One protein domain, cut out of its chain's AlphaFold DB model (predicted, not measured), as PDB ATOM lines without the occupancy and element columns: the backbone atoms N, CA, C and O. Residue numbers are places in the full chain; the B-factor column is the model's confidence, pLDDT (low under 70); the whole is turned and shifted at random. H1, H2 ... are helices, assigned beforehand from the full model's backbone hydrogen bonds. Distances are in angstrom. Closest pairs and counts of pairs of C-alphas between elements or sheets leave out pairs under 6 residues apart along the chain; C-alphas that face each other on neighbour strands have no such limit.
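AT A GLANCE: This is residues 29 to 203 of the 203 residues of an uncharacterized protein of Planctomycetaceae bacterium (UniProt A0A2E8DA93). What shape is this? It is an up-and-down bundle of six helices, each running against the one before: H6, the longest, and H5 pack on H4, H2 packs on H3 and H4 from the other side, and H7 packs on H3. Short H1 packs on H2 and H3. What is it made of? The 175 printed residues include seven named helices, H1 to H7 in chain order, and no named strand: all helix. The whole is compact, with a radius of gyration of the C-alphas of 15.5 A, and spans 41 by 32 by 28 A.

HOW THE PARTS SIT: What touches the longest helix? H6, residues 148 to 176, forms a hairpin with H5, residues 120 to 142; their closest C-alphas, Ser 128 and Gly 159, are 4.1 A apart. H6 touches H4, residues 95 to 114, with residues 155 to 166 alone; the closest C-alphas, Ser 112 and Ala 163, are 5.3 A apart. What lies beyond? H4 forms a hairpin with H3, residues 69 to 88, closest at C-alphas 72 and 113, 4.1 A. H2, residues 43 to 65, touches H4 at C-alphas 55 and 106, the closest, 4.7 A. H3 touches H7, residues 180 to 201, closest at C-alphas 82 and 188, and H1, residues 29 to 36, closest at C-alphas 32 and 81, each 6.3 A. Are the backbones whole? Every O i to N i+4 pair is within hydrogen-bond range in H1 to H4, against 17 of 19 in H5, 23 of 25 in H6 and 16 of 18 in H7.

IN THESE COORDINATES: Where does H6 run? It spans 40.4 A, with C-alpha 148 at (152.185, 232.326, 179.151) and C-alpha 176 at (123.047, 204.596, 182.933). How long are others? H2 spans 32.4 A, H5 31.3 A and H7 31.0 A.

THE WHOLE: How far does it reach? The farthest C-alphas, Gly 67 and Ser 203, are 48.1 A apart. Is anything cut or doubtful? The printed part has no cut and no long link; 46 residues have pLDDT under 70, among them 29 to 46.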
ATOM      1  N   ILE A  29     147.258 205.371 186.556       66.06
ATOM      2  CA  ILE A  29     148.694 205.572 186.762       66.06
ATOM      3  C   ILE A  29     149.498 204.712 185.780       66.06
ATOM      4  O   ILE A  29     150.379 205.228 185.100       66.06
ATOM      5  N   GLY A  30     149.179 203.422 185.655       63.34
ATOM      6  CA  GLY A  30     149.862 202.504 184.744       63.34
ATOM      7  C   GLY A  30     149.748 202.921 183.277       63.34
ATOM      8  O   GLY A  30     150.736 202.863 182.548       63.34
ATOM      9  N   PHE A  31     148.578 203.404 182.855       65.38
ATOM     10  CA  PHE A  31     148.335 203.869 181.489       65.38
ATOM     11  C   PHE A  31     149.098 205.161 181.190       65.38
ATOM     12  O   PHE A  31     149.759 205.260 180.156       65.38
ATOM     13  N   ALA A  32     149.065 206.122 182.118       64.69
ATOM     14  CA  ALA A  32     149.854 207.342 182.014       64.69
ATOM     15  C   ALA A  32     151.348 206.999 181.908       64.69
ATOM     16  O   ALA A  32     151.990 207.365 180.931       64.69
ATOM     17  N   LEU A  33     151.884 206.201 182.836       65.00
ATOM     18  CA  LEU A  33     153.292 205.790 182.827       65.00
ATOM     19  C   LEU A  33     153.687 205.031 181.548       65.00
ATOM     20  O   LEU A  33     154.785 205.235 181.028       65.00
ATOM     21  N   SER A  34     152.798 204.188 181.013       64.50
ATOM     22  CA  SER A  34     153.030 203.469 179.756       64.50
ATOM     23  C   SER A  34     153.143 204.416 178.561       64.50
ATOM     24  O   SER A  34     154.054 204.243 177.751       64.50
ATOM     25  N   TYR A  35     152.283 205.436 178.473       65.19
ATOM     26  CA  TYR A  35     152.364 206.449 177.419       65.19
ATOM     27  C   TYR A  35     153.644 207.286 177.543       65.19
ATOM     28  O   TYR A  35     154.375 207.459 176.569       65.19
ATOM     29  N   LEU A  36     153.987 207.726 178.757       64.06
ATOM     30  CA  LEU A  36     155.181 208.540 179.015       64.06
ATOM     31  C   LEU A  36     156.489 207.828 178.671       64.06
ATOM     32  O   LEU A  36     157.437 208.468 178.217       64.06
ATOM     33  N   ARG A  37     156.530 206.497 178.796       62.84
ATOM     34  CA  ARG A  37     157.681 205.692 178.368       62.84
ATOM     35  C   ARG A  37     158.005 205.864 176.879       62.84
ATOM     36  O   ARG A  37     159.159 205.696 176.496       62.84
ATOM     37  N   THR A  38     157.025 206.212 176.044       64.69
ATOM     38  CA  THR A  38     157.224 206.389 174.596       64.69
ATOM     39  C   THR A  38     157.791 207.767 174.215       64.69
ATOM     40  O   THR A  38     158.227 207.952 173.080       64.69
ATOM     41  N   LEU A  39     157.845 208.728 175.152       60.50
ATOM     42  CA  LEU A  39     158.189 210.131 174.874       60.50
ATOM     43  C   LEU A  39     159.655 210.537 175.161       60.50
ATOM     44  O   LEU A  39     160.062 211.600 174.700       60.50
ATOM     45  N   GLY A  40     160.470 209.706 175.826       59.19
ATOM     46  CA  GLY A  40     161.875 210.013 176.182       59.19
ATOM     47  C   GLY A  40     162.078 210.367 177.670       59.19
ATOM     48  O   GLY A  40     161.174 210.862 178.330       59.19
ATOM     49  N   SER A  41     163.237 210.019 178.247       58.09
ATOM     50  CA  SER A  41     163.261 208.969 179.284       58.09
ATOM     51  C   SER A  41     163.713 209.300 180.723       58.09
ATOM     52  O   SER A  41     163.950 208.357 181.469       58.09
ATOM     53  N   ALA A  42     163.808 210.547 181.188       58.50
ATOM     54  CA  ALA A  42     164.098 210.787 182.620       58.50
ATOM     55  C   ALA A  42     163.218 211.875 183.234       58.50
ATOM     56  O   ALA A  42     162.510 211.614 184.206       58.50
ATOM     57  N   ASP A  43     163.168 213.049 182.606       58.22
ATOM     58  CA  ASP A  43     162.416 214.182 183.148       58.22
ATOM     59  C   ASP A  43     160.906 213.972 183.046       58.22
ATOM     60  O   ASP A  43     160.176 214.272 183.983       58.22
ATOM     61  N   VAL A  44     160.413 213.382 181.959       62.81
ATOM     62  CA  VAL A  44     158.979 213.085 181.796       62.81
ATOM     63  C   VAL A  44     158.513 212.033 182.815       62.81
ATOM     64  O   VAL A  44     157.409 212.112 183.346       62.81
ATOM     65  N   PHE A  45     159.374 211.075 183.168       64.06
ATOM     66  CA  PHE A  45     159.063 210.070 184.185       64.06
ATOM     67  C   PHE A  45     159.082 210.660 185.605       64.06
ATOM     68  O   PHE A  45     158.136 210.455 186.364       64.06
ATOM     69  N   LEU A  46     160.110 211.448 185.946       67.44
ATOM     70  CA  LEU A  46     160.205 212.152 187.231       67.44
ATOM     71  C   LEU A  46     159.054 213.147 187.427       67.44
ATOM     72  O   LEU A  46     158.428 213.155 188.488       67.44
ATOM     73  N   ASN A  47     158.711 213.924 186.397       71.56
ATOM     74  CA  ASN A  47     157.589 214.862 186.450       71.56
ATOM     75  C   ASN A  47     156.235 214.157 186.446       71.56
ATOM     76  O   ASN A  47     155.326 214.615 187.128       71.56
ATOM     77  N   GLY A  48     156.097 213.027 185.745       74.94
ATOM     78  CA  GLY A  48     154.895 212.198 185.799       74.94
ATOM     79  C   GLY A  48     154.640 211.641 187.203       74.94
ATOM     80  O   GLY A  48     153.525 211.736 187.715       74.94
ATOM     81  N   ILE A  49     155.678 211.128 187.873       80.62
ATOM     82  CA  ILE A  49     155.579 210.675 189.271       80.62
ATOM     83  C   ILE A  49     155.257 211.845 190.201       80.62
ATOM     84  O   ILE A  49     154.378 211.722 191.055       80.62
ATOM     85  N   LEU A  50     155.934 212.983 190.032       85.56
ATOM     86  CA  LEU A  50     155.685 214.168 190.848       85.56
ATOM     87  C   LEU A  50     154.248 214.679 190.668       85.56
ATOM     88  O   LEU A  50     153.578 214.968 191.657       85.56
ATOM     89  N   ALA A  51     153.742 214.709 189.435       85.00
ATOM     90  CA  ALA A  51     152.361 215.053 189.113       85.00
ATOM     91  C   ALA A  51     151.360 214.121 189.814       85.00
ATOM     92  O   ALA A  51     150.400 214.594 190.422       85.00
ATOM     93  N   ILE A  52     151.604 212.805 189.799       84.94
ATOM     94  CA  ILE A  52     150.784 211.828 190.533       84.94
ATOM     95  C   ILE A  52     150.839 212.100 192.042       84.94
ATOM     96  O   ILE A  52     149.801 212.087 192.703       84.94
ATOM     97  N   GLY A  53     152.023 212.385 192.589       87.31
ATOM     98  CA  GLY A  53     152.192 212.750 193.997       87.31
ATOM     99  C   GLY A  53     151.378 213.990 194.376       87.31
ATOM    100  O   GLY A  53     150.632 213.962 195.355       87.31
ATOM    101  N   ILE A  54     151.443 215.046 193.561       90.56
ATOM    102  CA  ILE A  54     150.645 216.269 193.736       90.56
ATOM    103  C   ILE A  54     149.150 215.953 193.660       90.56
ATOM    104  O   ILE A  54     148.376 216.443 194.485       90.56
ATOM    105  N   ALA A  55     148.726 215.108 192.719       90.44
ATOM    106  CA  ALA A  55     147.333 214.692 192.586       90.44
ATOM    107  C   ALA A  55     146.821 213.954 193.832       90.44
ATOM    108  O   ALA A  55     145.744 214.260 194.344       90.44
ATOM    109  N   LEU A  56     147.616 213.025 194.365       90.62
ATOM    110  CA  LEU A  56     147.287 212.302 195.591       90.62
ATOM    111  C   LEU A  56     147.183 213.248 196.788       90.62
ATOM    112  O   LEU A  56     146.177 213.221 197.496       90.62
ATOM    113  N   VAL A  57     148.187 214.102 196.999       93.19
ATOM    114  CA  VAL A  57     148.218 215.032 198.138       93.19
ATOM    115  C   VAL A  57     147.064 216.028 198.060       93.19
ATOM    116  O   VAL A  57     146.337 216.187 199.039       93.19
ATOM    117  N   SER A  58     146.848 216.657 196.902       93.19
ATOM    118  CA  SER A  58     145.745 217.610 196.702       93.19
ATOM    119  C   SER A  58     144.380 216.952 196.890       93.19
ATOM    120  O   SER A  58     143.542 217.478 197.624       93.19
ATOM    121  N   GLY A  59     144.180 215.769 196.306       90.81
ATOM    122  CA  GLY A  59     142.927 215.031 196.393       90.81
ATOM    123  C   GLY A  59     142.608 214.585 197.815       90.81
ATOM    124  O   GLY A  59     141.483 214.767 198.278       90.81
ATOM    125  N   VAL A  60     143.606 214.078 198.545       91.75
ATOM    126  CA  VAL A  60     143.444 213.687 199.951       91.75
ATOM    127  C   VAL A  60     143.206 214.906 200.834       91.75
ATOM    128  O   VAL A  60     142.276 214.881 201.636       91.75
ATOM    129  N   ALA A  61     143.990 215.977 200.682       94.31
ATOM    130  CA  ALA A  61     143.866 217.177 201.506       94.31
ATOM    131  C   ALA A  61     142.502 217.855 201.313       94.31
ATOM    132  O   ALA A  61     141.757 218.047 202.275       94.31
ATOM    133  N   ILE A  62     142.128 218.145 200.064       94.25
ATOM    134  CA  ILE A  62     140.843 218.776 199.741       94.25
ATOM    135  C   ILE A  62     139.701 217.816 200.087       94.25
ATOM    136  O   ILE A  62     138.731 218.200 200.737       94.25
ATOM    137  N   GLY A  63     139.821 216.541 199.727       90.31
ATOM    138  CA  GLY A  63     138.826 215.532 200.056       90.31
ATOM    139  C   GLY A  63     138.597 215.370 201.559       90.31
ATOM    140  O   GLY A  63     137.453 215.171 201.970       90.31
ATOM    141  N   ALA A  64     139.635 215.508 202.388       91.31
ATOM    142  CA  ALA A  64     139.519 215.482 203.843       91.31
ATOM    143  C   ALA A  64     138.738 216.695 204.368       91.31
ATOM    144  O   ALA A  64     137.860 216.521 205.211       91.31
ATOM    145  N   CYS A  65     138.964 217.893 203.814       92.81
ATOM    146  CA  CYS A  65     138.209 219.100 204.172       92.81
ATOM    147  C   CYS A  65     136.702 218.982 203.881       92.81
ATOM    148  O   CYS A  65     135.890 219.555 204.603       92.81
ATOM    149  N   PHE A  66     136.320 218.232 202.843       89.12
ATOM    150  CA  PHE A  66     134.920 218.059 202.428       89.12
ATOM    151  C   PHE A  66     134.314 216.697 202.811       89.12
ATOM    152  O   PHE A  66     133.174 216.409 202.444       89.12
ATOM    153  N   GLY A  67     135.054 215.839 203.524       86.50
ATOM    154  CA  GLY A  67     134.602 214.497 203.917       86.50
ATOM    155  C   GLY A  67     134.405 213.515 202.750       86.50
ATOM    156  O   GLY A  67     133.684 212.530 202.893       86.50
ATOM    157  N   ARG A  68     135.018 213.772 201.586       87.75
ATOM    158  CA  ARG A  68     134.860 212.999 200.336       87.75
ATOM    159  C   ARG A  68     136.209 212.656 199.701       87.75
ATOM    160  O   ARG A  68     136.426 212.877 198.513       87.75
ATOM    161  N   ILE A  69     137.107 212.094 200.511       87.00
ATOM    162  CA  ILE A  69     138.485 211.734 200.130       87.00
ATOM    163  C   ILE A  69     138.520 210.881 198.860       87.00
ATOM    164  O   ILE A  69     139.212 211.231 197.914       87.00
ATOM    165  N   ALA A  70     137.733 209.803 198.804       83.50
ATOM    166  CA  ALA A  70     137.773 208.881 197.672       83.50
ATOM    167  C   ALA A  70     137.436 209.560 196.334       83.50
ATOM    168  O   ALA A  70     138.153 209.372 195.352       83.50
ATOM    169  N   ASP A  71     136.383 210.381 196.309       85.69
ATOM    170  CA  ASP A  71     135.939 211.077 195.098       85.69
ATOM    171  C   ASP A  71     136.931 212.164 194.679       85.69
ATOM    172  O   ASP A  71     137.268 212.272 193.502       85.69
ATOM    173  N   ALA A  72     137.417 212.954 195.638       90.00
ATOM    174  CA  ALA A  72     138.381 214.018 195.382       90.00
ATOM    175  C   ALA A  72     139.707 213.466 194.845       90.00
ATOM    176  O   ALA A  72     140.201 213.943 193.828       90.00
ATOM    177  N   THR A  73     140.253 212.423 195.476       88.56
ATOM    178  CA  THR A  73     141.497 211.776 195.038       88.56
ATOM    179  C   THR A  73     141.352 211.137 193.665       88.56
ATOM    180  O   THR A  73     142.229 211.311 192.821       88.56
ATOM    181  N   TYR A  74     140.236 210.453 193.408       85.69
ATOM    182  CA  TYR A  74     139.961 209.852 192.104       85.69
ATOM    183  C   TYR A  74     139.937 210.897 190.980       85.69
ATOM    184  O   TYR A  74     140.655 210.755 189.989       85.69
ATOM    185  N   TRP A  75     139.149 211.964 191.145       88.12
ATOM    186  CA  TRP A  75     139.041 213.009 190.128       88.12
ATOM    187  C   TRP A  75     140.325 213.823 189.992       88.12
ATOM    188  O   TRP A  75     140.687 214.176 188.875       88.12
ATOM    189  N   SER A  76     141.046 214.063 191.088       92.19
ATOM    190  CA  SER A  76     142.370 214.687 191.045       92.19
ATOM    191  C   SER A  76     143.320 213.900 190.147       92.19
ATOM    192  O   SER A  76     143.824 214.431 189.165       92.19
ATOM    193  N   LEU A  77     143.496 212.601 190.405       87.00
ATOM    194  CA  LEU A  77     144.377 211.739 189.615       87.00
ATOM    195  C   LEU A  77     143.983 211.671 188.144       87.00
ATOM    196  O   LEU A  77     144.839 211.768 187.266       87.00
ATOM    197  N   MET A  78     142.691 211.500 187.877       84.31
ATOM    198  CA  MET A  78     142.181 211.368 186.521       84.31
ATOM    199  C   MET A  78     142.391 212.647 185.707       84.31
ATOM    200  O   MET A  78     142.873 212.580 184.576       84.31
ATOM    201  N   ILE A  79     142.067 213.810 186.277       89.56
ATOM    202  CA  ILE A  79     142.232 215.093 185.589       89.56
ATOM    203  C   ILE A  79     143.712 215.471 185.490       89.56
ATOM    204  O   ILE A  79     144.121 215.968 184.448       89.56
ATOM    205  N   THR A  80     144.540 215.171 186.495       90.06
ATOM    206  CA  THR A  80     146.000 215.321 186.392       90.06
ATOM    207  C   THR A  80     146.565 214.503 185.244       90.06
ATOM    208  O   THR A  80     147.336 215.030 184.449       90.06
ATOM    209  N   ALA A  81     146.184 213.227 185.135       82.56
ATOM    210  CA  ALA A  81     146.644 212.363 184.056       82.56
ATOM    211  C   ALA A  81     146.205 212.912 182.692       82.56
ATOM    212  O   ALA A  81     147.031 213.041 181.796       82.56
ATOM    213  N   ALA A  82     144.936 213.306 182.549       83.00
ATOM    214  CA  ALA A  82     144.431 213.908 181.317       83.00
ATOM    215  C   ALA A  82     145.160 215.216 180.961       83.00
ATOM    216  O   ALA A  82     145.593 215.382 179.822       83.00
ATOM    217  N   ALA A  83     145.344 216.119 181.929       85.88
ATOM    218  CA  ALA A  83     146.027 217.395 181.736       85.88
ATOM    219  C   ALA A  83     147.493 217.190 181.344       85.88
ATOM    220  O   ALA A  83     147.946 217.766 180.360       85.88
ATOM    221  N   TYR A  84     148.208 216.320 182.062       82.06
ATOM    222  CA  TYR A  84     149.602 216.001 181.770       82.06
ATOM    223  C   TYR A  84     149.752 215.384 180.379       82.06
ATOM    224  O   TYR A  84     150.570 215.846 179.593       82.06
ATOM    225  N   LEU A  85     148.922 214.392 180.037       77.81
ATOM    226  CA  LEU A  85     148.943 213.764 178.714       77.81
ATOM    227  C   LEU A  85     148.655 214.772 177.599       77.81
ATOM    228  O   LEU A  85     149.326 214.729 176.573       77.81
ATOM    229  N   SER A  86     147.710 215.693 177.802       78.56
ATOM    230  CA  SER A  86     147.334 216.701 176.796       78.56
ATOM    231  C   SER A  86     148.485 217.646 176.437       78.56
ATOM    232  O   SER A  86     148.529 218.151 175.322       78.56
ATOM    233  N   VAL A  87     149.428 217.870 177.358       79.69
ATOM    234  CA  VAL A  87     150.589 218.747 177.127       79.69
ATOM    235  C   VAL A  87     151.898 217.986 176.897       79.69
ATOM    236  O   VAL A  87     152.862 218.564 176.405       79.69
ATOM    237  N   ALA A  88     151.944 216.689 177.216       74.06
ATOM    238  CA  ALA A  88     153.149 215.864 177.122       74.06
ATOM    239  C   ALA A  88     153.619 215.614 175.678       74.06
ATOM    240  O   ALA A  88     154.789 215.297 175.464       74.06
ATOM    241  N   ALA A  89     152.727 215.740 174.691       66.88
ATOM    242  CA  ALA A  89     153.085 215.606 173.280       66.88
ATOM    243  C   ALA A  89     154.004 216.745 172.800       66.88
ATOM    244  O   ALA A  89     154.819 216.539 171.898       66.88
ATOM    245  N   ASP A  90     153.911 217.921 173.425       69.50
ATOM    246  CA  ASP A  90     154.706 219.079 173.045       69.50
ATOM    247  C   ASP A  90     156.050 219.097 173.784       69.50
ATOM    248  O   ASP A  90     156.174 219.517 174.942       69.50
ATOM    249  N   ARG A  91     157.073 218.596 173.084       65.00
ATOM    250  CA  ARG A  91     158.454 218.501 173.572       65.00
ATOM    251  C   ARG A  91     159.198 219.834 173.542       65.00
ATOM    252  O   ARG A  91     160.277 219.914 174.125       65.00
ATOM    253  N   ALA A  92     158.668 220.856 172.862       67.06
ATOM    254  CA  ALA A  92     159.291 222.179 172.839       67.06
ATOM    255  C   ALA A  92     159.194 222.865 174.210       67.06
ATOM    256  O   ALA A  92     159.974 223.764 174.532       67.06
ATOM    257  N   TYR A  93     158.254 222.414 175.040       72.50
ATOM    258  CA  TYR A  93     158.011 222.964 176.357       72.50
ATOM    259  C   TYR A  93     158.714 222.174 177.464       72.50
ATOM    260  O   TYR A  93     158.690 220.946 177.514       72.50
ATOM    261  N   GLY A  94     159.354 222.913 178.376       77.75
ATOM    262  CA  GLY A  94     160.131 222.349 179.477       77.75
ATOM    263  C   GLY A  94     159.288 221.696 180.588       77.75
ATOM    264  O   GLY A  94     158.077 221.907 180.677       77.75
ATOM    265  N   PRO A  95     159.938 220.972 181.514       81.81
ATOM    266  CA  PRO A  95     159.280 220.140 182.530       81.81
ATOM    267  C   PRO A  95     158.338 220.905 183.471       81.81
ATOM    268  O   PRO A  95     157.294 220.393 183.878       81.81
ATOM    269  N   ILE A  96     158.679 222.157 183.790       87.12
ATOM    270  CA  ILE A  96     157.885 223.024 184.672       87.12
ATOM    271  C   ILE A  96     156.502 223.302 184.075       87.12
ATOM    272  O   ILE A  96     155.518 223.356 184.807       87.12
ATOM    273  N   PHE A  97     156.406 223.433 182.751       88.12
ATOM    274  CA  PHE A  97     155.131 223.667 182.075       88.12
ATOM    275  C   PHE A  97     154.198 222.464 182.198       88.12
ATOM    276  O   PHE A  97     153.028 222.620 182.552       88.12
ATOM    277  N   HIS A  98     154.719 221.255 181.977       86.38
ATOM    278  CA  HIS A  98     153.923 220.041 182.138       86.38
ATOM    279  C   HIS A  98     153.472 219.860 183.591       86.38
ATOM    280  O   HIS A  98     152.326 219.488 183.843       86.38
ATOM    281  N   LEU A  99     154.346 220.179 184.553       88.38
ATOM    282  CA  LEU A  99     154.021 220.127 185.977       88.38
ATOM    283  C   LEU A  99     152.965 221.167 186.380       88.38
ATOM    284  O   LEU A  99     152.095 220.855 187.194       88.38
ATOM    285  N   ALA A 100     153.006 222.375 185.812       91.50
ATOM    286  CA  ALA A 100     152.022 223.422 186.070       91.50
ATOM    287  C   ALA A 100     150.618 222.983 185.628       91.50
ATOM    288  O   ALA A 100     149.675 223.032 186.419       91.50
ATOM    289  N   TRP A 101     150.494 222.457 184.407       92.12
ATOM    290  CA  TRP A 101     149.226 221.936 183.888       92.12
ATOM    291  C   TRP A 101     148.734 220.702 184.644       92.12
ATOM    292  O   TRP A 101     147.550 220.619 184.976       92.12
ATOM    293  N   ALA A 102     149.631 219.782 185.003       90.81
ATOM    294  CA  ALA A 102     149.297 218.660 185.875       90.81
ATOM    295  C   ALA A 102     148.771 219.127 187.239       90.81
ATOM    296  O   ALA A 102     147.759 218.622 187.717       90.81
ATOM    297  N   SER A 103     149.419 220.119 187.849       93.88
ATOM    298  CA  SER A 103     149.020 220.672 189.146       93.88
ATOM    299  C   SER A 103     147.680 221.413 189.059       93.88
ATOM    300  O   SER A 103     146.851 221.310 189.964       93.88
ATOM    301  N   ALA A 104     147.432 222.130 187.960       94.88
ATOM    302  CA  ALA A 104     146.155 222.790 187.707       94.88
ATOM    303  C   ALA A 104     145.031 221.755 187.525       94.88
ATOM    304  O   ALA A 104     143.931 221.918 188.067       94.88
ATOM    305  N   GLY A 105     145.326 220.653 186.830       93.50
ATOM    306  CA  GLY A 105     144.448 219.493 186.714       93.50
ATOM    307  C   GLY A 105     144.154 218.841 188.067       93.50
ATOM    308  O   GLY A 105     142.994 218.616 188.402       93.50
ATOM    309  N   ALA A 106     145.181 218.637 188.893       94.44
ATOM    310  CA  ALA A 106     145.058 218.082 190.239       94.44
ATOM    311  C   ALA A 106     144.121 218.919 191.114       94.44
ATOM    312  O   ALA A 106     143.180 218.407 191.723       94.44
ATOM    313  N   ALA A 107     144.348 220.231 191.152       95.88
ATOM    314  CA  ALA A 107     143.575 221.137 191.986       95.88
ATOM    315  C   ALA A 107     142.115 221.231 191.509       95.88
ATOM    316  O   ALA A 107     141.187 221.053 192.303       95.88
ATOM    317  N   SER A 108     141.895 221.434 190.205       96.38
ATOM    318  CA  SER A 108     140.545 221.496 189.628       96.38
ATOM    319  C   SER A 108     139.783 220.173 189.766       96.38
ATOM    320  O   SER A 108     138.613 220.182 190.157       96.38
ATOM    321  N   GLY A 109     140.444 219.035 189.535       93.50
ATOM    322  CA  GLY A 109     139.892 217.696 189.731       93.50
ATOM    323  C   GLY A 109     139.541 217.416 191.191       93.50
ATOM    324  O   GLY A 109     138.446 216.933 191.477       93.50
ATOM    325  N   SER A 110     140.407 217.806 192.130       95.19
ATOM    326  CA  SER A 110     140.173 217.648 193.570       95.19
ATOM    327  C   SER A 110     138.919 218.387 194.036       95.19
ATOM    328  O   SER A 110     138.047 217.784 194.662       95.19
ATOM    329  N   PHE A 111     138.782 219.676 193.701       95.25
ATOM    330  CA  PHE A 111     137.586 220.453 194.051       95.25
ATOM    331  C   PHE A 111     136.337 219.928 193.343       95.25
ATOM    332  O   PHE A 111     135.273 219.832 193.961       95.25
ATOM    333  N   SER A 112     136.473 219.526 192.078       93.19
ATOM    334  CA  SER A 112     135.371 218.944 191.314       93.19
ATOM    335  C   SER A 112     134.881 217.627 191.918       93.19
ATOM    336  O   SER A 112     133.678 217.390 191.942       93.19
ATOM    337  N   GLY A 113     135.769 216.785 192.447       89.00
ATOM    338  CA  GLY A 113     135.388 215.541 193.116       89.00
ATOM    339  C   GLY A 113     134.870 215.739 194.544       89.00
ATOM    340  O   GLY A 113     133.934 215.058 194.970       89.00
ATOM    341  N   ALA A 114     135.447 216.689 195.280       93.06
ATOM    342  CA  ALA A 114     135.100 216.961 196.670       93.06
ATOM    343  C   ALA A 114     133.703 217.583 196.816       93.06
ATOM    344  O   ALA A 114     132.922 217.193 197.690       93.06
ATOM    345  N   ILE A 115     133.349 218.533 195.950       91.69
ATOM    346  CA  ILE A 115     132.100 219.288 196.077       91.69
ATOM    347  C   ILE A 115     130.901 218.430 195.616       91.69
ATOM    348  O   ILE A 115     130.965 217.761 194.582       91.69
ATOM    349  N   PRO A 116     129.787 218.386 196.375       86.38
ATOM    350  CA  PRO A 116     128.584 217.657 195.971       86.38
ATOM    351  C   PRO A 116     128.005 218.157 194.647       86.38
ATOM    352  O   PRO A 116     127.897 219.361 194.429       86.38
ATOM    353  N   ALA A 117     127.516 217.234 193.813       84.25
ATOM    354  CA  ALA A 117     126.941 217.546 192.498       84.25
ATOM    355  C   ALA A 117     125.699 218.463 192.549       84.25
ATOM    356  O   ALA A 117     125.305 219.016 191.527       84.25
ATOM    357  N   SER A 118     125.075 218.628 193.722       86.00
ATOM    358  CA  SER A 118     123.990 219.591 193.946       86.00
ATOM    359  C   SER A 118     124.476 221.045 193.988       86.00
ATOM    360  O   SER A 118     123.684 221.962 193.790       86.00
ATOM    361  N   ARG A 119     125.774 221.284 194.220       91.25
ATOM    362  CA  ARG A 119     126.383 222.616 194.365       91.25
ATOM    363  C   ARG A 119     127.215 222.999 193.141       91.25
ATOM    364  O   ARG A 119     128.370 223.398 193.257       91.25
ATOM    365  N   VAL A 120     126.590 222.926 191.970       89.88
ATOM    366  CA  VAL A 120     127.209 223.144 190.649       89.88
ATOM    367  C   VAL A 120     128.029 224.428 190.568       89.88
ATOM    368  O   VAL A 120     129.188 224.420 190.176       89.88
ATOM    369  N   ARG A 121     127.430 225.547 190.987       94.31
ATOM    370  CA  ARG A 121     128.070 226.867 190.914       94.31
ATOM    371  C   ARG A 121     129.344 226.918 191.754       94.31
ATOM    372  O   ARG A 121     130.349 227.443 191.297       94.31
ATOM    373  N   LEU A 122     129.307 226.337 192.955       93.62
ATOM    374  CA  LEU A 122     130.469 226.276 193.838       93.62
ATOM    375  C   LEU A 122     131.567 225.393 193.242       93.62
ATOM    376  O   LEU A 122     132.731 225.759 193.312       93.62
ATOM    377  N   GLN A 123     131.194 224.266 192.632       92.69
ATOM    378  CA  GLN A 123     132.125 223.361 191.959       92.69
ATOM    379  C   GLN A 123     132.861 224.065 190.812       92.69
ATOM    380  O   GLN A 123     134.086 224.034 190.765       92.69
ATOM    381  N   ILE A 124     132.117 224.758 189.941       94.56
ATOM    382  CA  ILE A 124     132.664 225.518 188.809       94.56
ATOM    383  C   ILE A 124     133.613 226.615 189.294       94.56
ATOM    384  O   ILE A 124     134.747 226.697 188.830       94.56
ATOM    385  N   VAL A 125     133.170 227.437 190.249       96.69
ATOM    386  CA  VAL A 125     133.979 228.546 190.773       96.69
ATOM    387  C   VAL A 125     135.234 228.020 191.467       96.69
ATOM    388  O   VAL A 125     136.323 228.517 191.202       96.69
ATOM    389  N   ALA A 126     135.113 226.993 192.310       95.31
ATOM    390  CA  ALA A 126     136.254 226.425 193.019       95.31
ATOM    391  C   ALA A 126     137.269 225.787 192.062       95.31
ATOM    392  O   ALA A 126     138.462 226.029 192.206       95.31
ATOM    393  N   ALA A 127     136.820 225.027 191.059       94.88
ATOM    394  CA  ALA A 127     137.709 224.415 190.074       94.88
ATOM    395  C   ALA A 127     138.407 225.460 189.185       94.88
ATOM    396  O   ALA A 127     139.602 225.335 188.900       94.88
ATOM    397  N   SER A 128     137.680 226.508 188.784       96.19
ATOM    398  CA  SER A 128     138.214 227.628 188.004       96.19
ATOM    399  C   SER A 128     139.254 228.429 188.793       96.19
ATOM    400  O   SER A 128     140.367 228.640 188.318       96.19
ATOM    401  N   LEU A 129     138.944 228.798 190.040       97.19
ATOM    402  CA  LEU A 129     139.891 229.502 190.906       97.19
ATOM    403  C   LEU A 129     141.105 228.635 191.234       97.19
ATOM    404  O   LEU A 129     142.222 229.131 191.199       97.19
ATOM    405  N   ALA A 130     140.916 227.347 191.519       96.12
ATOM    406  CA  ALA A 130     142.014 226.452 191.860       96.12
ATOM    407  C   ALA A 130     143.018 226.306 190.709       96.12
ATOM    408  O   ALA A 130     144.219 226.446 190.921       96.12
ATOM    409  N   SER A 131     142.535 226.078 189.485       95.56
ATOM    410  CA  SER A 131     143.393 226.000 188.295       95.56
ATOM    411  C   SER A 131     144.087 227.332 187.991       95.56
ATOM    412  O   SER A 131     145.295 227.344 187.757       95.56
ATOM    413  N   GLY A 132     143.367 228.456 188.075       95.56
ATOM    414  CA  GLY A 132     143.944 229.791 187.894       95.56
ATOM    415  C   GLY A 132     145.005 230.142 188.944       95.56
ATOM    416  O   GLY A 132     146.082 230.614 188.593       95.56
ATOM    417  N   VAL A 133     144.747 229.858 190.226       97.12
ATOM    418  CA  VAL A 133     145.710 230.079 191.321       97.12
ATOM    419  C   VAL A 133     146.955 229.227 191.126       97.12
ATOM    420  O   VAL A 133     148.058 229.737 191.286       97.12
ATOM    421  N   VAL A 134     146.812 227.956 190.740       95.81
ATOM    422  CA  VAL A 134     147.979 227.124 190.436       95.81
ATOM    423  C   VAL A 134     148.790 227.732 189.293       95.81
ATOM    424  O   VAL A 134     149.996 227.891 189.440       95.81
ATOM    425  N   MET A 135     148.155 228.146 188.196       94.62
ATOM    426  CA  MET A 135     148.889 228.748 187.078       94.62
ATOM    427  C   MET A 135     149.578 230.068 187.475       94.62
ATOM    428  O   MET A 135     150.706 230.321 187.058       94.62
ATOM    429  N   LEU A 136     148.966 230.862 188.363       95.62
ATOM    430  CA  LEU A 136     149.594 232.044 188.969       95.62
ATOM    431  C   LEU A 136     150.815 231.695 189.833       95.62
ATOM    432  O   LEU A 136     151.807 232.417 189.791       95.62
ATOM    433  N   LEU A 137     150.782 230.596 190.592       95.62
ATOM    434  CA  LEU A 137     151.934 230.149 191.389       95.62
ATOM    435  C   LEU A 137     153.126 229.761 190.507       95.62
ATOM    436  O   LEU A 137     154.273 229.974 190.896       95.62
ATOM    437  N   PHE A 138     152.864 229.234 189.311       93.62
ATOM    438  CA  PHE A 138     153.897 228.918 188.323       93.62
ATOM    439  C   PHE A 138     154.286 230.114 187.438       93.62
ATOM    440  O   PHE A 138     155.261 230.019 186.691       93.62
ATOM    441  N   ALA A 139     153.603 231.259 187.554       92.31
ATOM    442  CA  ALA A 139     153.866 232.449 186.743       92.31
ATOM    443  C   ALA A 139     155.335 232.904 186.745       92.31
ATOM    444  O   ALA A 139     155.854 233.162 185.662       92.31
ATOM    445  N   PRO A 140     156.059 232.955 187.883       92.69
ATOM    446  CA  PRO A 140     157.453 233.405 187.885       92.69
ATOM    447  C   PRO A 140     158.383 232.519 187.050       92.69
ATOM    448  O   PRO A 140     159.383 233.001 186.532       92.69
ATOM    449  N   ALA A 141     158.059 231.229 186.926       87.88
ATOM    450  CA  ALA A 141     158.851 230.269 186.166       87.88
ATOM    451  C   ALA A 141     158.419 230.171 184.692       87.88
ATOM    452  O   ALA A 141     159.184 229.678 183.865       87.88
ATOM    453  N   LEU A 142     157.201 230.615 184.365       88.50
ATOM    454  CA  LEU A 142     156.621 230.522 183.024       88.50
ATOM    455  C   LEU A 142     156.561 231.866 182.281       88.50
ATOM    456  O   LEU A 142     156.380 231.857 181.069       88.50
ATOM    457  N   ASN A 143     156.745 233.006 182.958       87.69
ATOM    458  CA  ASN A 143     156.567 234.350 182.385       87.69
ATOM    459  C   ASN A 143     157.503 234.697 181.216       87.69
ATOM    460  O   ASN A 143     157.228 235.643 180.483       87.69
ATOM    461  N   THR A 144     158.592 233.955 181.031       84.94
ATOM    462  CA  THR A 144     159.520 234.120 179.908       84.94
ATOM    463  C   THR A 144     158.976 233.536 178.606       84.94
ATOM    464  O   THR A 144     159.561 233.752 177.547       84.94
ATOM    465  N   ARG A 145     157.859 232.798 178.663       83.44
ATOM    466  CA  ARG A 145     157.233 232.185 177.493       83.44
ATOM    467  C   ARG A 145     156.285 233.156 176.787       83.44
ATOM    468  O   ARG A 145     155.480 233.802 177.459       83.44
ATOM    469  N   PRO A 146     156.288 233.177 175.443       80.94
ATOM    470  CA  PRO A 146     155.387 234.032 174.669       80.94
ATOM    471  C   PRO A 146     153.909 233.700 174.924       80.94
ATOM    472  O   PRO A 146     153.076 234.600 174.993       80.94
ATOM    473  N   ASP A 147     153.601 232.423 175.162       85.81
ATOM    474  CA  ASP A 147     152.226 231.934 175.311       85.81
ATOM    475  C   ASP A 147     151.728 231.937 176.768       85.81
ATOM    476  O   ASP A 147     150.602 231.533 177.044       85.81
ATOM    477  N   PHE A 148     152.530 232.416 177.727       87.00
ATOM    478  CA  PHE A 148     152.185 232.326 179.151       87.00
ATOM    479  C   PHE A 148     150.870 233.040 179.502       87.00
ATOM    480  O   PHE A 148     150.088 232.551 180.316       87.00
ATOM    481  N   VAL A 149     150.597 234.188 178.877       90.44
ATOM    482  CA  VAL A 149     149.338 234.917 179.103       90.44
ATOM    483  C   VAL A 149     148.142 234.080 178.648       90.44
ATOM    484  O   VAL A 149     147.108 234.078 179.317       90.44
ATOM    485  N   PHE A 150     148.291 233.335 177.548       90.44
ATOM    486  CA  PHE A 150     147.268 232.403 177.093       90.44
ATOM    487  C   PHE A 150     147.072 231.279 178.110       90.44
ATOM    488  O   PHE A 150     145.938 231.052 178.522       90.44
ATOM    489  N   ASP A 151     148.146 230.647 178.589       89.25
ATOM    490  CA  ASP A 151     148.070 229.592 179.610       89.25
ATOM    491  C   ASP A 151     147.377 230.078 180.896       89.25
ATOM    492  O   ASP A 151     146.531 229.383 181.466       89.25
ATOM    493  N   LEU A 152     147.687 231.304 181.326       92.31
ATOM    494  CA  LEU A 152     147.119 231.925 182.518       92.31
ATOM    495  C   LEU A 152     145.605 232.156 182.405       92.31
ATOM    496  O   LEU A 152     144.880 231.969 183.382       92.31
ATOM    497  N   VAL A 153     145.123 232.544 181.222       93.69
ATOM    498  CA  VAL A 153     143.689 232.736 180.943       93.69
ATOM    499  C   VAL A 153     142.993 231.401 180.663       93.69
ATOM    500  O   VAL A 153     141.849 231.198 181.073       93.69
ATOM    501  N   ALA A 154     143.675 230.468 180.002       92.25
ATOM    502  CA  ALA A 154     143.139 229.162 179.651       92.25
ATOM    503  C   ALA A 154     142.925 228.282 180.887       92.25
ATOM    504  O   ALA A 154     141.909 227.594 180.968       92.25
ATOM    505  N   ALA A 155     143.824 228.328 181.874       93.38
ATOM    506  CA  ALA A 155     143.728 227.522 183.091       93.38
ATOM    507  C   ALA A 155     142.359 227.626 183.805       93.38
ATOM    508  O   ALA A 155     141.710 226.588 183.962       93.38
ATOM    509  N   PRO A 156     141.849 228.820 184.180       94.25
ATOM    510  CA  PRO A 156     140.543 228.941 184.826       94.25
ATOM    511  C   PRO A 156     139.381 228.519 183.921       94.25
ATOM    512  O   PRO A 156     138.394 227.987 184.436       94.25
ATOM    513  N   ILE A 157     139.482 228.713 182.600       95.06
ATOM    514  CA  ILE A 157     138.477 228.251 181.625       95.06
ATOM    515  C   ILE A 157     138.437 226.722 181.605       95.06
ATOM    516  O   ILE A 157     137.365 226.126 181.707       95.06
ATOM    517  N   ILE A 158     139.599 226.070 181.549       91.19
ATOM    518  CA  ILE A 158     139.702 224.612 181.623       91.19
ATOM    519  C   ILE A 158     139.170 224.106 182.964       91.19
ATOM    520  O   ILE A 158     138.437 223.122 182.980       91.19
ATOM    521  N   GLY A 159     139.418 224.808 184.074       91.62
ATOM    522  CA  GLY A 159     138.809 224.485 185.366       91.62
ATOM    523  C   GLY A 159     137.274 224.470 185.333       91.62
ATOM    524  O   GLY A 159     136.659 223.554 185.881       91.62
ATOM    525  N   VAL A 160     136.644 225.432 184.642       94.19
ATOM    526  CA  VAL A 160     135.185 225.439 184.414       94.19
ATOM    527  C   VAL A 160     134.755 224.210 183.612       94.19
ATOM    528  O   VAL A 160     133.818 223.514 184.008       94.19
ATOM    529  N   LEU A 161     135.444 223.924 182.505       92.44
ATOM    530  CA  LEU A 161     135.126 222.788 181.637       92.44
ATOM    531  C   LEU A 161     135.269 221.451 182.371       92.44
ATOM    532  O   LEU A 161     134.397 220.595 182.247       92.44
ATOM    533  N   VAL A 162     136.313 221.294 183.189       89.94
ATOM    534  CA  VAL A 162     136.524 220.120 184.045       89.94
ATOM    535  C   VAL A 162     135.356 219.946 185.011       89.94
ATOM    536  O   VAL A 162     134.805 218.851 185.092       89.94
ATOM    537  N   ALA A 163     134.922 221.003 185.703       90.75
ATOM    538  CA  ALA A 163     133.789 220.910 186.625       90.75
ATOM    539  C   ALA A 163     132.494 220.476 185.913       90.75
ATOM    540  O   ALA A 163     131.789 219.589 186.402       90.75
ATOM    541  N   ILE A 164     132.208 221.050 184.738       90.12
ATOM    542  CA  ILE A 164     131.050 220.676 183.909       90.12
ATOM    543  C   ILE A 164     131.153 219.210 183.474       90.12
ATOM    544  O   ILE A 164     130.183 218.458 183.584       90.12
ATOM    545  N   LEU A 165     132.329 218.783 183.017       87.19
ATOM    546  CA  LEU A 165     132.584 217.424 182.558       87.19
ATOM    547  C   LEU A 165     132.402 216.401 183.688       87.19
ATOM    548  O   LEU A 165     131.668 215.428 183.523       87.19
ATOM    549  N   VAL A 166     133.002 216.642 184.857       86.44
ATOM    550  CA  VAL A 166     132.842 215.798 186.055       86.44
ATOM    551  C   VAL A 166     131.370 215.675 186.438       86.44
ATOM    552  O   VAL A 166     130.895 214.596 186.815       86.44
ATOM    553  N   GLN A 167     130.619 216.767 186.323       86.75
ATOM    554  CA  GLN A 167     129.198 216.764 186.615       86.75
ATOM    555  C   GLN A 167     128.385 215.970 185.587       86.75
ATOM    556  O   GLN A 167     127.509 215.197 185.983       86.75
ATOM    557  N   LEU A 168     128.679 216.130 184.295       85.25
ATOM    558  CA  LEU A 168     128.039 215.384 183.215       85.25
ATOM    559  C   LEU A 168     128.279 213.880 183.379       85.25
ATOM    560  O   LEU A 168     127.336 213.095 183.295       85.25
ATOM    561  N   ILE A 169     129.511 213.487 183.701       83.38
ATOM    562  CA  ILE A 169     129.876 212.095 183.983       83.38
ATOM    563  C   ILE A 169     129.117 211.578 185.200       83.38
ATOM    564  O   ILE A 169     128.457 210.547 185.123       83.38
ATOM    565  N   SER A 170     129.122 212.332 186.300       81.62
ATOM    566  CA  SER A 170     128.381 211.960 187.510       81.62
ATOM    567  C   SER A 170     126.875 211.832 187.251       81.62
ATOM    568  O   SER A 170     126.182 211.062 187.916       81.62
ATOM    569  N   TRP A 171     126.328 212.606 186.311       83.00
ATOM    570  CA  TRP A 171     124.939 212.483 185.876       83.00
ATOM    571  C   TRP A 171     124.710 211.232 185.019       83.00
ATOM    572  O   TRP A 171     123.756 210.502 185.288       83.00
ATOM    573  N   LEU A 172     125.595 210.946 184.060       79.31
ATOM    574  CA  LEU A 172     125.543 209.735 183.235       79.31
ATOM    575  C   LEU A 172     125.661 208.463 184.080       79.31
ATOM    576  O   LEU A 172     124.883 207.538 183.886       79.31
ATOM    577  N   GLU A 173     126.555 208.434 185.066       77.56
ATOM    578  CA  GLU A 173     126.714 207.307 185.997       77.56
ATOM    579  C   GLU A 173     125.415 206.993 186.740       77.56
ATOM    580  O   GLU A 173     125.009 205.835 186.837       77.56
ATOM    581  N   ARG A 174     124.720 208.035 187.216       80.19
ATOM    582  CA  ARG A 174     123.427 207.887 187.898       80.19
ATOM    583  C   ARG A 174     122.318 207.414 186.966       80.19
ATOM    584  O   ARG A 174     121.413 206.728 187.426       80.19
ATOM    585  N   LYS A 175     122.355 207.810 185.691       84.00
ATOM    586  CA  LYS A 175     121.299 207.501 184.719       84.00
ATOM    587  C   LYS A 175     121.478 206.130 184.067       84.00
ATOM    588  O   LYS A 175     120.501 205.421 183.863       84.00
ATOM    589  N   SER A 176     122.712 205.773 183.738       74.81
ATOM    590  CA  SER A 176     123.047 204.596 182.933       74.81
ATOM    591  C   SER A 176     123.536 203.413 183.772       74.81
ATOM    592  O   SER A 176     123.877 202.378 183.206       74.81
ATOM    593  N   TYR A 177     123.634 203.569 185.102       72.12
ATOM    594  CA  TYR A 177     124.270 202.614 186.026       72.12
ATOM    595  C   TYR A 177     125.676 202.190 185.581       72.12
ATOM    596  O   TYR A 177     126.183 201.132 185.957       72.12
ATOM    597  N   THR A 178     126.311 203.014 184.745       69.31
ATOM    598  CA  THR A 178     127.604 202.693 184.170       69.31
ATOM    599  C   THR A 178     128.649 202.836 185.265       69.31
ATOM    600  O   THR A 178     128.695 203.869 185.940       69.31
ATOM    601  N   PRO A 179     129.491 201.820 185.476       66.44
ATOM    602  CA  PRO A 179     130.522 201.911 186.485       66.44
ATOM    603  C   PRO A 179     131.505 203.040 186.156       66.44
ATOM    604  O   PRO A 179     131.978 203.136 185.023       66.44
ATOM    605  N   ARG A 180     131.866 203.838 187.171       65.44
ATOM    606  CA  ARG A 180     132.819 204.970 187.102       65.44
ATOM    607  C   ARG A 180     134.050 204.727 186.240       65.44
ATOM    608  O   ARG A 180     134.579 205.612 185.576       65.44
ATOM    609  N   TYR A 181     134.524 203.496 186.267       61.69
ATOM    610  CA  TYR A 181     135.732 203.117 185.584       61.69
ATOM    611  C   TYR A 181     135.654 203.060 184.066       61.69
ATOM    612  O   TYR A 181     136.659 203.304 183.394       61.69
ATOM    613  N   VAL A 182     134.480 202.751 183.521       65.88
ATOM    614  CA  VAL A 182     134.267 202.756 182.074       65.88
ATOM    615  C   VAL A 182     134.442 204.186 181.574       65.88
ATOM    616  O   VAL A 182     135.177 204.418 180.619       65.88
ATOM    617  N   THR A 183     133.883 205.156 182.299       65.75
ATOM    618  CA  THR A 183     133.967 206.574 181.949       65.75
ATOM    619  C   THR A 183     135.389 207.125 182.048       65.75
ATOM    620  O   THR A 183     135.823 207.837 181.145       65.75
ATOM    621  N   ALA A 184     136.155 206.758 183.085       63.41
ATOM    622  CA  ALA A 184     137.574 207.128 183.174       63.41
ATOM    623  C   ALA A 184     138.418 206.539 182.041       63.41
ATOM    624  O   ALA A 184     139.250 207.240 181.466       63.41
ATOM    625  N   SER A 185     138.186 205.269 181.704       64.38
ATOM    626  CA  SER A 185     138.888 204.607 180.603       64.38
ATOM    627  C   SER A 185     138.575 205.284 179.274       64.38
ATOM    628  O   SER A 185     139.484 205.547 178.497       64.38
ATOM    629  N   TRP A 186     137.307 205.631 179.034       69.38
ATOM    630  CA  TRP A 186     136.893 206.341 177.824       69.38
ATOM    631  C   TRP A 186     137.506 207.734 177.734       69.38
ATOM    632  O   TRP A 186     137.930 208.130 176.656       69.38
ATOM    633  N   LEU A 187     137.608 208.456 178.849       69.81
ATOM    634  CA  LEU A 187     138.230 209.779 178.877       69.81
ATOM    635  C   LEU A 187     139.729 209.739 178.613       69.81
ATOM    636  O   LEU A 187     140.214 210.506 177.787       69.81
ATOM    637  N   LEU A 188     140.457 208.830 179.258       65.81
ATOM    638  CA  LEU A 188     141.886 208.672 178.992       65.81
ATOM    639  C   LEU A 188     142.140 208.192 177.565       65.81
ATOM    640  O   LEU A 188     143.019 208.722 176.890       65.81
ATOM    641  N   LEU A 189     141.340 207.241 177.083       67.44
ATOM    642  CA  LEU A 189     141.427 206.773 175.707       67.44
ATOM    643  C   LEU A 189     141.128 207.908 174.721       67.44
ATOM    644  O   LEU A 189     141.857 208.056 173.750       67.44
ATOM    645  N   ALA A 190     140.125 208.750 174.989       71.44
ATOM    646  CA  ALA A 190     139.801 209.904 174.154       71.44
ATOM    647  C   ALA A 190     140.948 210.922 174.096       71.44
ATOM    648  O   ALA A 190     141.281 211.388 173.010       71.44
ATOM    649  N   VAL A 191     141.592 211.224 175.230       67.94
ATOM    650  CA  VAL A 191     142.767 212.117 175.270       67.94
ATOM    651  C   VAL A 191     143.920 211.534 174.458       67.94
ATOM    652  O   VAL A 191     144.570 212.244 173.698       67.94
ATOM    653  N   ILE A 192     144.158 210.230 174.568       67.38
ATOM    654  CA  ILE A 192     145.286 209.572 173.901       67.38
ATOM    655  C   ILE A 192     145.041 209.433 172.407       67.38
ATOM    656  O   ILE A 192     145.929 209.746 171.621       67.38
ATOM    657  N   VAL A 193     143.837 209.033 172.003       71.00
ATOM    658  CA  VAL A 193     143.425 209.036 170.595       71.00
ATOM    659  C   VAL A 193     143.513 210.451 170.028       71.00
ATOM    660  O   VAL A 193     144.079 210.624 168.957       71.00
ATOM    661  N   GLY A 194     143.040 211.464 170.760       63.91
ATOM    662  CA  GLY A 194     143.185 212.868 170.376       63.91
ATOM    663  C   GLY A 194     144.646 213.244 170.128       63.91
ATOM    664  O   GLY A 194     144.985 213.680 169.033       63.91
ATOM    665  N   ASN A 195     145.528 212.979 171.091       67.12
ATOM    666  CA  ASN A 195     146.963 213.236 170.960       67.12
ATOM    667  C   ASN A 195     147.618 212.479 169.796       67.12
ATOM    668  O   ASN A 195     148.527 213.008 169.167       67.12
ATOM    669  N   LEU A 196     147.183 211.252 169.503       68.44
ATOM    670  CA  LEU A 196     147.685 210.474 168.366       68.44
ATOM    671  C   LEU A 196     147.173 211.002 167.017       68.44
ATOM    672  O   LEU A 196     147.850 210.827 166.008       68.44
ATOM    673  N   LEU A 197     146.001 211.641 166.989       65.88
ATOM    674  CA  LEU A 197     145.408 212.220 165.781       65.88
ATOM    675  C   LEU A 197     145.940 213.620 165.460       65.88
ATOM    676  O   LEU A 197     145.968 213.984 164.289       65.88
ATOM    677  N   VAL A 198     146.380 214.394 166.459       65.69
ATOM    678  CA  VAL A 198     146.916 215.756 166.257       65.69
ATOM    679  C   VAL A 198     148.002 215.805 165.165       65.69
ATOM    680  O   VAL A 198     147.858 216.616 164.251       65.69
ATOM    681  N   PRO A 199     149.025 214.925 165.160       60.16
ATOM    682  CA  PRO A 199     150.036 214.913 164.104       60.16
ATOM    683  C   PRO A 199     149.496 214.548 162.717       60.16
ATOM    684  O   PRO A 199     150.094 214.949 161.734       60.16
ATOM    685  N   VAL A 200     148.402 213.781 162.634       67.69
ATOM    686  CA  VAL A 200     147.804 213.312 161.368       67.69
ATOM    687  C   VAL A 200     146.894 214.373 160.744       67.69
ATOM    688  O   VAL A 200     146.751 214.434 159.530       67.69
ATOM    689  N   VAL A 201     146.240 215.195 161.569       61.75
ATOM    690  CA  VAL A 201     145.320 216.250 161.106       61.75
ATOM    691  C   VAL A 201     146.065 217.534 160.739       61.75
ATOM    692  O   VAL A 201     145.602 218.287 159.888       61.75
ATOM    693  N   LEU A 202     147.193 217.802 161.402       58.53
ATOM    694  CA  LEU A 202     148.000 219.009 161.191       58.53
ATOM    695  C   LEU A 202     149.168 218.808 160.207       58.53
ATOM    696  O   LEU A 202     149.923 219.754 159.982       58.53
ATOM    697  N   SER A 203     149.324 217.600 159.651       50.53
ATOM    698  CA  SER A 203     150.254 217.273 158.557       50.53
ATOM    699  C   SER A 203     149.616 217.482 157.191       50.53
ATOM    700  O   SER A 203     150.300 218.038 156.307       50.53
TER     701      SER A 203